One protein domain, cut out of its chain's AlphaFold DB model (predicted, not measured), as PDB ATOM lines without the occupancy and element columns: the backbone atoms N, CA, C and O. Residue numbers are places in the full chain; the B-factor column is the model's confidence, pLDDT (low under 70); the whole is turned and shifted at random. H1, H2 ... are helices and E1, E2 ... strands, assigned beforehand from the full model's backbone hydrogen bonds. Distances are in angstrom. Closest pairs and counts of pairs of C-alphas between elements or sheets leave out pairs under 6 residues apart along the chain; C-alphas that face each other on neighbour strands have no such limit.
ATOM      1  N   VAL A  77     -35.928  25.745   0.943       84.69
ATOM      2  CA  VAL A  77     -35.692  26.138  -0.450       84.69
ATOM      3  C   VAL A  77     -35.888  24.930  -1.364       84.69
ATOM      4  O   VAL A  77     -35.292  23.878  -1.145       84.69
ATOM      5  N   ILE A  78     -36.770  25.055  -2.356       85.75
ATOM      6  CA  ILE A  78     -37.030  24.028  -3.370       85.75
ATOM      7  C   ILE A  78     -36.781  24.657  -4.735       85.75
ATOM      8  O   ILE A  78     -37.536  25.528  -5.161       85.75
ATOM      9  N   THR A  79     -35.747  24.205  -5.433       84.81
ATOM     10  CA  THR A  79     -35.417  24.705  -6.772       84.81
ATOM     11  C   THR A  79     -36.075  23.821  -7.830       84.81
ATOM     12  O   THR A  79     -35.864  22.609  -7.862       84.81
ATOM     13  N   LEU A  80     -36.899  24.417  -8.692       81.81
ATOM     14  CA  LEU A  80     -37.582  23.743  -9.790       81.81
ATOM     15  C   LEU A  80     -36.791  23.884 -11.085       81.81
ATOM     16  O   LEU A  80     -36.469  24.988 -11.526       81.81
ATOM     17  N   PHE A  81     -36.559  22.738 -11.716       76.38
ATOM     18  CA  PHE A  81     -35.985  22.620 -13.046       76.38
ATOM     19  C   PHE A  81     -37.062  22.127 -14.000       76.38
ATOM     20  O   PHE A  81     -37.457  20.964 -13.951       76.38
ATOM     21  N   SER A  82     -37.577  23.010 -14.849       66.88
ATOM     22  CA  SER A  82     -38.628  22.648 -15.795       66.88
ATOM     23  C   SER A  82     -38.082  22.632 -17.224       66.88
ATOM     24  O   SER A  82     -37.633  23.653 -17.727       66.88
ATOM     25  N   LEU A  83     -38.126  21.474 -17.890       60.06
ATOM     26  CA  LEU A  83     -37.888  21.360 -19.341       60.06
ATOM     27  C   LEU A  83     -39.171  21.634 -20.161       60.06
ATOM     28  O   LEU A  83     -39.114  21.720 -21.382       60.06
ATOM     29  N   ALA A  84     -40.326  21.773 -19.497       57.03
ATOM     30  CA  ALA A  84     -41.639  22.089 -20.066       57.03
ATOM     31  C   ALA A  84     -42.471  22.915 -19.059       57.03
ATOM     32  O   ALA A  84     -42.063  23.027 -17.911       57.03
ATOM     33  N   GLN A  85     -43.593  23.492 -19.508       61.31
ATOM     34  CA  GLN A  85     -44.402  24.559 -18.880       61.31
ATOM     35  C   GLN A  85     -44.357  24.742 -17.349       61.31
ATOM     36  O   GLN A  85     -44.405  23.805 -16.556       61.31
ATOM     37  N   ASP A  86     -44.352  26.024 -16.965       69.31
ATOM     38  CA  ASP A  86     -44.184  26.539 -15.609       69.31
ATOM     39  C   ASP A  86     -45.181  25.974 -14.596       69.31
ATOM     40  O   ASP A  86     -46.309  26.446 -14.478       69.31
ATOM     41  N   ILE A  87     -44.735  25.036 -13.762       71.00
ATOM     42  CA  ILE A  87     -45.507  24.542 -12.611       71.00
ATOM     43  C   ILE A  87     -45.859  25.699 -11.655       71.00
ATOM     44  O   ILE A  87     -46.916  25.689 -11.028       71.00
ATOM     45  N   LEU A  88     -45.025  26.745 -11.588       68.56
ATOM     46  CA  LEU A  88     -45.319  27.956 -10.819       68.56
ATOM     47  C   LEU A  88     -46.556  28.706 -11.322       68.56
ATOM     48  O   LEU A  88     -47.273  29.265 -10.500       68.56
ATOM     49  N   SER A  89     -46.853  28.664 -12.624       68.81
ATOM     50  CA  SER A  89     -48.076  29.267 -13.174       68.81
ATOM     51  C   SER A  89     -49.348  28.532 -12.734       68.81
ATOM     52  O   SER A  89     -50.418  29.129 -12.679       68.81
ATOM     53  N   LEU A  90     -49.235  27.252 -12.352       69.44
ATOM     54  CA  LEU A  90     -50.339  26.482 -11.764       69.44
ATOM     55  C   LEU A  90     -50.527  26.788 -10.272       69.44
ATOM     56  O   LEU A  90     -51.629  26.648  -9.746       69.44
ATOM     57  N   LEU A  91     -49.448  27.171  -9.582       67.19
ATOM     58  CA  LEU A  91     -49.448  27.475  -8.147       67.19
ATOM     59  C   LEU A  91     -49.732  28.957  -7.853       67.19
ATOM     60  O   LEU A  91     -50.183  29.283  -6.757       67.19
ATOM     61  N   SER A  92     -49.477  29.845  -8.812       62.72
ATOM     62  CA  SER A  92     -49.692  31.287  -8.721       62.72
ATOM     63  C   SER A  92     -50.420  31.763  -9.973       62.72
ATOM     64  O   SER A  92     -49.835  31.811 -11.051       62.72
ATOM     65  N   SER A  93     -51.692  32.149  -9.822       56.91
ATOM     66  CA  SER A  93     -52.473  32.761 -10.909       56.91
ATOM     67  C   SER A  93     -51.895  34.108 -11.361       56.91
ATOM     68  O   SER A  93     -52.216  34.573 -12.452       56.91
ATOM     69  N   GLU A  94     -51.052  34.733 -10.534       51.31
ATOM     70  CA  GLU A  94     -50.368  35.975 -10.867       51.31
ATOM     71  C   GLU A  94     -49.044  35.627 -11.554       51.31
ATOM     72  O   GLU A  94     -48.065  35.231 -10.908       51.31
ATOM     73  N   ALA A  95     -49.039  35.743 -12.882       50.22
ATOM     74  CA  ALA A  95     -47.869  35.624 -13.744       50.22
ATOM     75  C   ALA A  95     -46.937  36.828 -13.538       50.22
ATOM     76  O   ALA A  95     -46.732  37.656 -14.423       50.22
ATOM     77  N   SER A  96     -46.385  36.952 -12.337       46.69
ATOM     78  CA  SER A  96     -45.286  37.869 -12.089       46.69
ATOM     79  C   SER A  96     -43.984  37.132 -12.372       46.69
ATOM     80  O   SER A  96     -43.800  35.980 -11.987       46.69
ATOM     81  N   TRP A  97     -43.075  37.814 -13.055       51.19
ATOM     82  CA  TRP A  97     -41.727  37.394 -13.449       51.19
ATOM     83  C   TRP A  97     -40.796  37.085 -12.261       51.19
ATOM     84  O   TRP A  97     -39.573  37.097 -12.382       51.19
ATOM     85  N   VAL A  98     -41.368  36.861 -11.082       54.06
ATOM     86  CA  VAL A  98     -40.666  36.597  -9.847       54.06
ATOM     87  C   VAL A  98     -40.290  35.121  -9.861       54.06
ATOM     88  O   VAL A  98     -41.117  34.242  -9.629       54.06
ATOM     89  N   SER A  99     -39.011  34.845 -10.102       64.75
ATOM     90  CA  SER A  99     -38.406  33.506 -10.073       64.75
ATOM     91  C   SER A  99     -38.471  32.819  -8.698       64.75
ATOM     92  O   SER A  99     -37.809  31.808  -8.492       64.75
ATOM     93  N   SER A 100     -39.226  33.357  -7.736       68.06
ATOM     94  CA  SER A 100     -39.333  32.866  -6.366       68.06
ATOM     95  C   SER A 100     -40.744  33.047  -5.805       68.06
ATOM     96  O   SER A 100     -41.233  34.171  -5.710       68.06
ATOM     97  N   SER A 101     -41.374  31.968  -5.348       78.81
ATOM     98  CA  SER A 101     -42.662  32.004  -4.648       78.81
ATOM     99  C   SER A 101     -42.531  31.379  -3.262       78.81
ATOM    100  O   SER A 101     -42.077  30.244  -3.126       78.81
ATOM    101  N   THR A 102     -42.910  32.113  -2.213       79.06
ATOM    102  CA  THR A 102     -42.910  31.589  -0.839       79.06
ATOM    103  C   THR A 102     -44.301  31.102  -0.478       79.06
ATOM    104  O   THR A 102     -45.234  31.894  -0.380       79.06
ATOM    105  N   VAL A 103     -44.431  29.802  -0.235       76.38
ATOM    106  CA  VAL A 103     -45.689  29.148   0.121       76.38
ATOM    107  C   VAL A 103     -45.613  28.656   1.562       76.38
ATOM    108  O   VAL A 103     -44.698  27.930   1.958       76.38
ATOM    109  N   ALA A 104     -46.607  29.037   2.359       77.00
ATOM    110  CA  ALA A 104     -46.832  28.484   3.685       77.00
ATOM    111  C   ALA A 104     -48.033  27.535   3.631       77.00
ATOM    112  O   ALA A 104     -49.108  27.915   3.176       77.00
ATOM    113  N   SER A 105     -47.856  26.306   4.111       74.75
ATOM    114  CA  SER A 105     -48.935  25.331   4.247       74.75
ATOM    115  C   SER A 105     -49.202  25.052   5.722       74.75
ATOM    116  O   SER A 105     -48.309  24.639   6.466       74.75
ATOM    117  N   SER A 106     -50.450  25.263   6.143       69.56
ATOM    118  CA  SER A 106     -50.925  24.947   7.493       69.56
ATOM    119  C   SER A 106     -51.161  23.446   7.694       69.56
ATOM    120  O   SER A 106     -50.898  22.941   8.784       69.56
ATOM    121  N   GLU A 107     -51.575  22.725   6.646       80.62
ATOM    122  CA  GLU A 107     -51.818  21.274   6.663       80.62
ATOM    123  C   GLU A 107     -50.541  20.496   6.990       80.62
ATOM    124  O   GLU A 107     -50.520  19.649   7.883       80.62
ATOM    125  N   TYR A 108     -49.439  20.863   6.336       73.50
ATOM    126  CA  TYR A 108     -48.138  20.240   6.560       73.50
ATOM    127  C   TYR A 108     -47.249  21.031   7.531       73.50
ATOM    128  O   TYR A 108     -46.101  20.652   7.762       73.50
ATOM    129  N   LYS A 109     -47.776  22.128   8.102       75.31
ATOM    130  CA  LYS A 109     -47.082  23.052   9.020       75.31
ATOM    131  C   LYS A 109     -45.689  23.460   8.515       75.31
ATOM    132  O   LYS A 109     -44.744  23.553   9.300       75.31
ATOM    133  N   LEU A 110     -45.563  23.681   7.206       76.50
ATOM    134  CA  LEU A 110     -44.296  23.966   6.532       76.50
ATOM    135  C   LEU A 110     -44.330  25.322   5.839       76.50
ATOM    136  O   LEU A 110     -45.366  25.757   5.339       76.50
ATOM    137  N   ARG A 111     -43.168  25.970   5.782       80.81
ATOM    138  CA  ARG A 111     -42.917  27.133   4.929       80.81
ATOM    139  C   ARG A 111     -41.830  26.756   3.940       80.81
ATOM    140  O   ARG A 111     -40.777  26.270   4.356       80.81
ATOM    141  N   ALA A 112     -42.096  26.944   2.656       83.44
ATOM    142  CA  ALA A 112     -41.164  26.631   1.587       83.44
ATOM    143  C   ALA A 112     -41.064  27.795   0.601       83.44
ATOM    144  O   ALA A 112     -42.058  28.438   0.279       83.44
ATOM    145  N   THR A 113     -39.855  28.055   0.126       84.94
ATOM    146  CA  THR A 113     -39.553  29.015  -0.936       84.94
ATOM    147  C   THR A 113     -39.238  28.220  -2.192       84.94
ATOM    148  O   THR A 113     -38.235  27.509  -2.252       84.94
ATOM    149  N   VAL A 114     -40.107  28.311  -3.186       85.69
ATOM    150  CA  VAL A 114     -39.942  27.652  -4.474       85.69
ATOM    151  C   VAL A 114     -39.215  28.608  -5.409       85.69
ATOM    152  O   VAL A 114     -39.739  29.679  -5.703       85.69
ATOM    153  N   LEU A 115     -38.019  28.235  -5.859       84.75
ATOM    154  CA  LEU A 115     -37.211  29.007  -6.803       84.75
ATOM    155  C   LEU A 115     -37.279  28.366  -8.189       84.75
ATOM    156  O   LEU A 115     -37.143  27.152  -8.317       84.75
ATOM    157  N   LYS A 116     -37.465  29.164  -9.237       83.88
ATOM    158  CA  LYS A 116     -37.383  28.712 -10.626       83.88
ATOM    159  C   LYS A 116     -35.961  28.881 -11.140       83.88
ATOM    160  O   LYS A 116     -35.438  29.994 -11.139       83.88
ATOM    161  N   ALA A 117     -35.366  27.795 -11.620       81.88
ATOM    162  CA  ALA A 117     -34.061  27.848 -12.260       81.88
ATOM    163  C   ALA A 117     -34.128  28.511 -13.650       81.88
ATOM    164  O   ALA A 117     -35.034  28.183 -14.423       81.88
ATOM    165  N   PRO A 118     -33.202  29.434 -13.987       80.94
ATOM    166  CA  PRO A 118     -33.150  30.036 -15.309       80.94
ATOM    167  C   PRO A 118     -32.831  28.966 -16.353       80.94
ATOM    168  O   PRO A 118     -31.928  28.148 -16.192       80.94
ATOM    169  N   HIS A 119     -33.582  28.966 -17.449       72.62
ATOM    170  CA  HIS A 119     -33.365  28.016 -18.534       72.62
ATOM    171  C   HIS A 119     -32.222  28.502 -19.428       72.62
ATOM    172  O   HIS A 119     -32.238  29.642 -19.880       72.62
ATOM    173  N   GLY A 120     -31.253  27.628 -19.705       76.19
ATOM    174  CA  GLY A 120     -30.159  27.904 -20.643       76.19
ATOM    175  C   GLY A 120     -28.793  28.163 -20.007       76.19
ATOM    176  O   GLY A 120     -27.804  28.126 -20.731       76.19
ATOM    177  N   ASP A 121     -28.708  28.334 -18.684       81.25
ATOM    178  CA  ASP A 121     -27.426  28.432 -17.977       81.25
ATOM    179  C   ASP A 121     -27.306  27.381 -16.865       81.25
ATOM    180  O   ASP A 121     -27.843  27.519 -15.764       81.25
ATOM    181  N   MET A 122     -26.567  26.315 -17.168       82.00
ATOM    182  CA  MET A 122     -26.297  25.216 -16.244       82.00
ATOM    183  C   MET A 122     -25.489  25.665 -15.017       82.00
ATOM    184  O   MET A 122     -25.652  25.082 -13.945       82.00
ATOM    185  N   GLN A 123     -24.661  26.706 -15.141       85.12
ATOM    186  CA  GLN A 123     -23.834  27.197 -14.043       85.12
ATOM    187  C   GLN A 123     -24.695  27.899 -12.984       85.12
ATOM    188  O   GLN A 123     -24.682  27.502 -11.816       85.12
ATOM    189  N   SER A 124     -25.524  28.860 -13.404       84.50
ATOM    190  CA  SER A 124     -26.478  29.550 -12.521       84.50
ATOM    191  C   SER A 124     -27.442  28.578 -11.823       84.50
ATOM    192  O   SER A 124     -27.783  28.714 -10.646       84.50
ATOM    193  N   CYS A 125     -27.832  27.526 -12.532       83.88
ATOM    194  CA  CYS A 125     -28.663  26.452 -12.015       83.88
ATOM    195  C   CYS A 125     -28.032  25.676 -10.851       83.88
ATOM    196  O   CYS A 125     -28.697  25.411  -9.847       83.88
ATOM    197  N   ILE A 126     -26.748  25.334 -10.967       86.69
ATOM    198  CA  ILE A 126     -25.993  24.672  -9.896       86.69
ATOM    199  C   ILE A 126     -25.834  25.623  -8.707       86.69
ATOM    200  O   ILE A 126     -25.977  25.205  -7.560       86.69
ATOM    201  N   GLU A 127     -25.588  26.907  -8.959       86.38
ATOM    202  CA  GLU A 127     -25.440  27.918  -7.908       86.38
ATOM    203  C   GLU A 127     -26.702  28.073  -7.054       86.38
ATOM    204  O   GLU A 127     -26.595  28.123  -5.829       86.38
ATOM    205  N   MET A 128     -27.892  28.033  -7.658       81.94
ATOM    206  CA  MET A 128     -29.155  28.064  -6.907       81.94
ATOM    207  C   MET A 128     -29.532  26.735  -6.241       81.94
ATOM    208  O   MET A 128     -30.367  26.722  -5.340       81.94
ATOM    209  N   ALA A 129     -28.951  25.611  -6.661       81.25
ATOM    210  CA  ALA A 129     -29.158  24.310  -6.016       81.25
ATOM    211  C   ALA A 129     -28.228  24.078  -4.812       81.25
ATOM    212  O   ALA A 129     -28.457  23.160  -4.030       81.25
ATOM    213  N   LYS A 130     -27.176  24.894  -4.668       85.19
ATOM    214  CA  LYS A 130     -26.197  24.821  -3.571       85.19
ATOM    215  C   LYS A 130     -26.666  25.454  -2.254       85.19
ATOM    216  O   LYS A 130     -25.906  25.421  -1.289       85.19
ATOM    217  N   VAL A 131     -27.841  26.079  -2.251       71.44
ATOM    218  CA  VAL A 131     -28.446  26.740  -1.081       71.44
ATOM    219  C   VAL A 131     -28.802  25.716  -0.009       71.44
ATOM    220  O   VAL A 131     -28.520  26.004   1.175       71.44
TER     221      VAL A 131
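AT A GLANCE: This is residues 77 to 131 of the 131 residues of an uncharacterized protein of Morus notabilis (UniProt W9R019). A small three-stranded sheet has the hairpin E2-E3 sticking out at its tip, residues 105 to 110; H2 runs along the sheet over E1 and E3, and the short H1, in the loop before E2, only grazes it. The 55 printed residues run E1, H1, E2, E3, H2, mixed helices and strands; the sheet, E1 E3 E2, is mixed. It is only just compact, close to loose, with a radius of gyration of the C-alphas of 12.0 A and spans of 35 by 25 by 16 A.

IN THESE COORDINATES: E1, residues 77 to 80, spans 9.8 A from C-alpha 77 at (-35.692, 26.138, -0.450). H1 is residues 87 to 91, 6.6 A; E2 100 to 105, 16.2 A; E3 110 to 116, 19.1 A; H2 122 to 129, 10.7 A, ending at (-29.158, 24.310, -6.016).

HOW THE PARTS SIT: E1 and E3 are parallel at 38 degrees, N 78 to O 113 being 2.9 A. The hairpin E2 and E3 is antiparallel at 159 degrees, N 103 to O 112 being 2.8 A. H2 is on the sheet; its closest C-alphas to E1 are Ala 129 and Thr 79, 6.3 A. H1 and H2 are apart. In both helices every O i to N i+4 pair is within hydrogen-bond range.

THE WHOLE: The farthest C-alphas, Glu 107 and Gly 120, are 35.5 A apart. The printed part has no cut and no long link. pLDDT is under 70 at residues 82 to 86, 88 to 100 and 106.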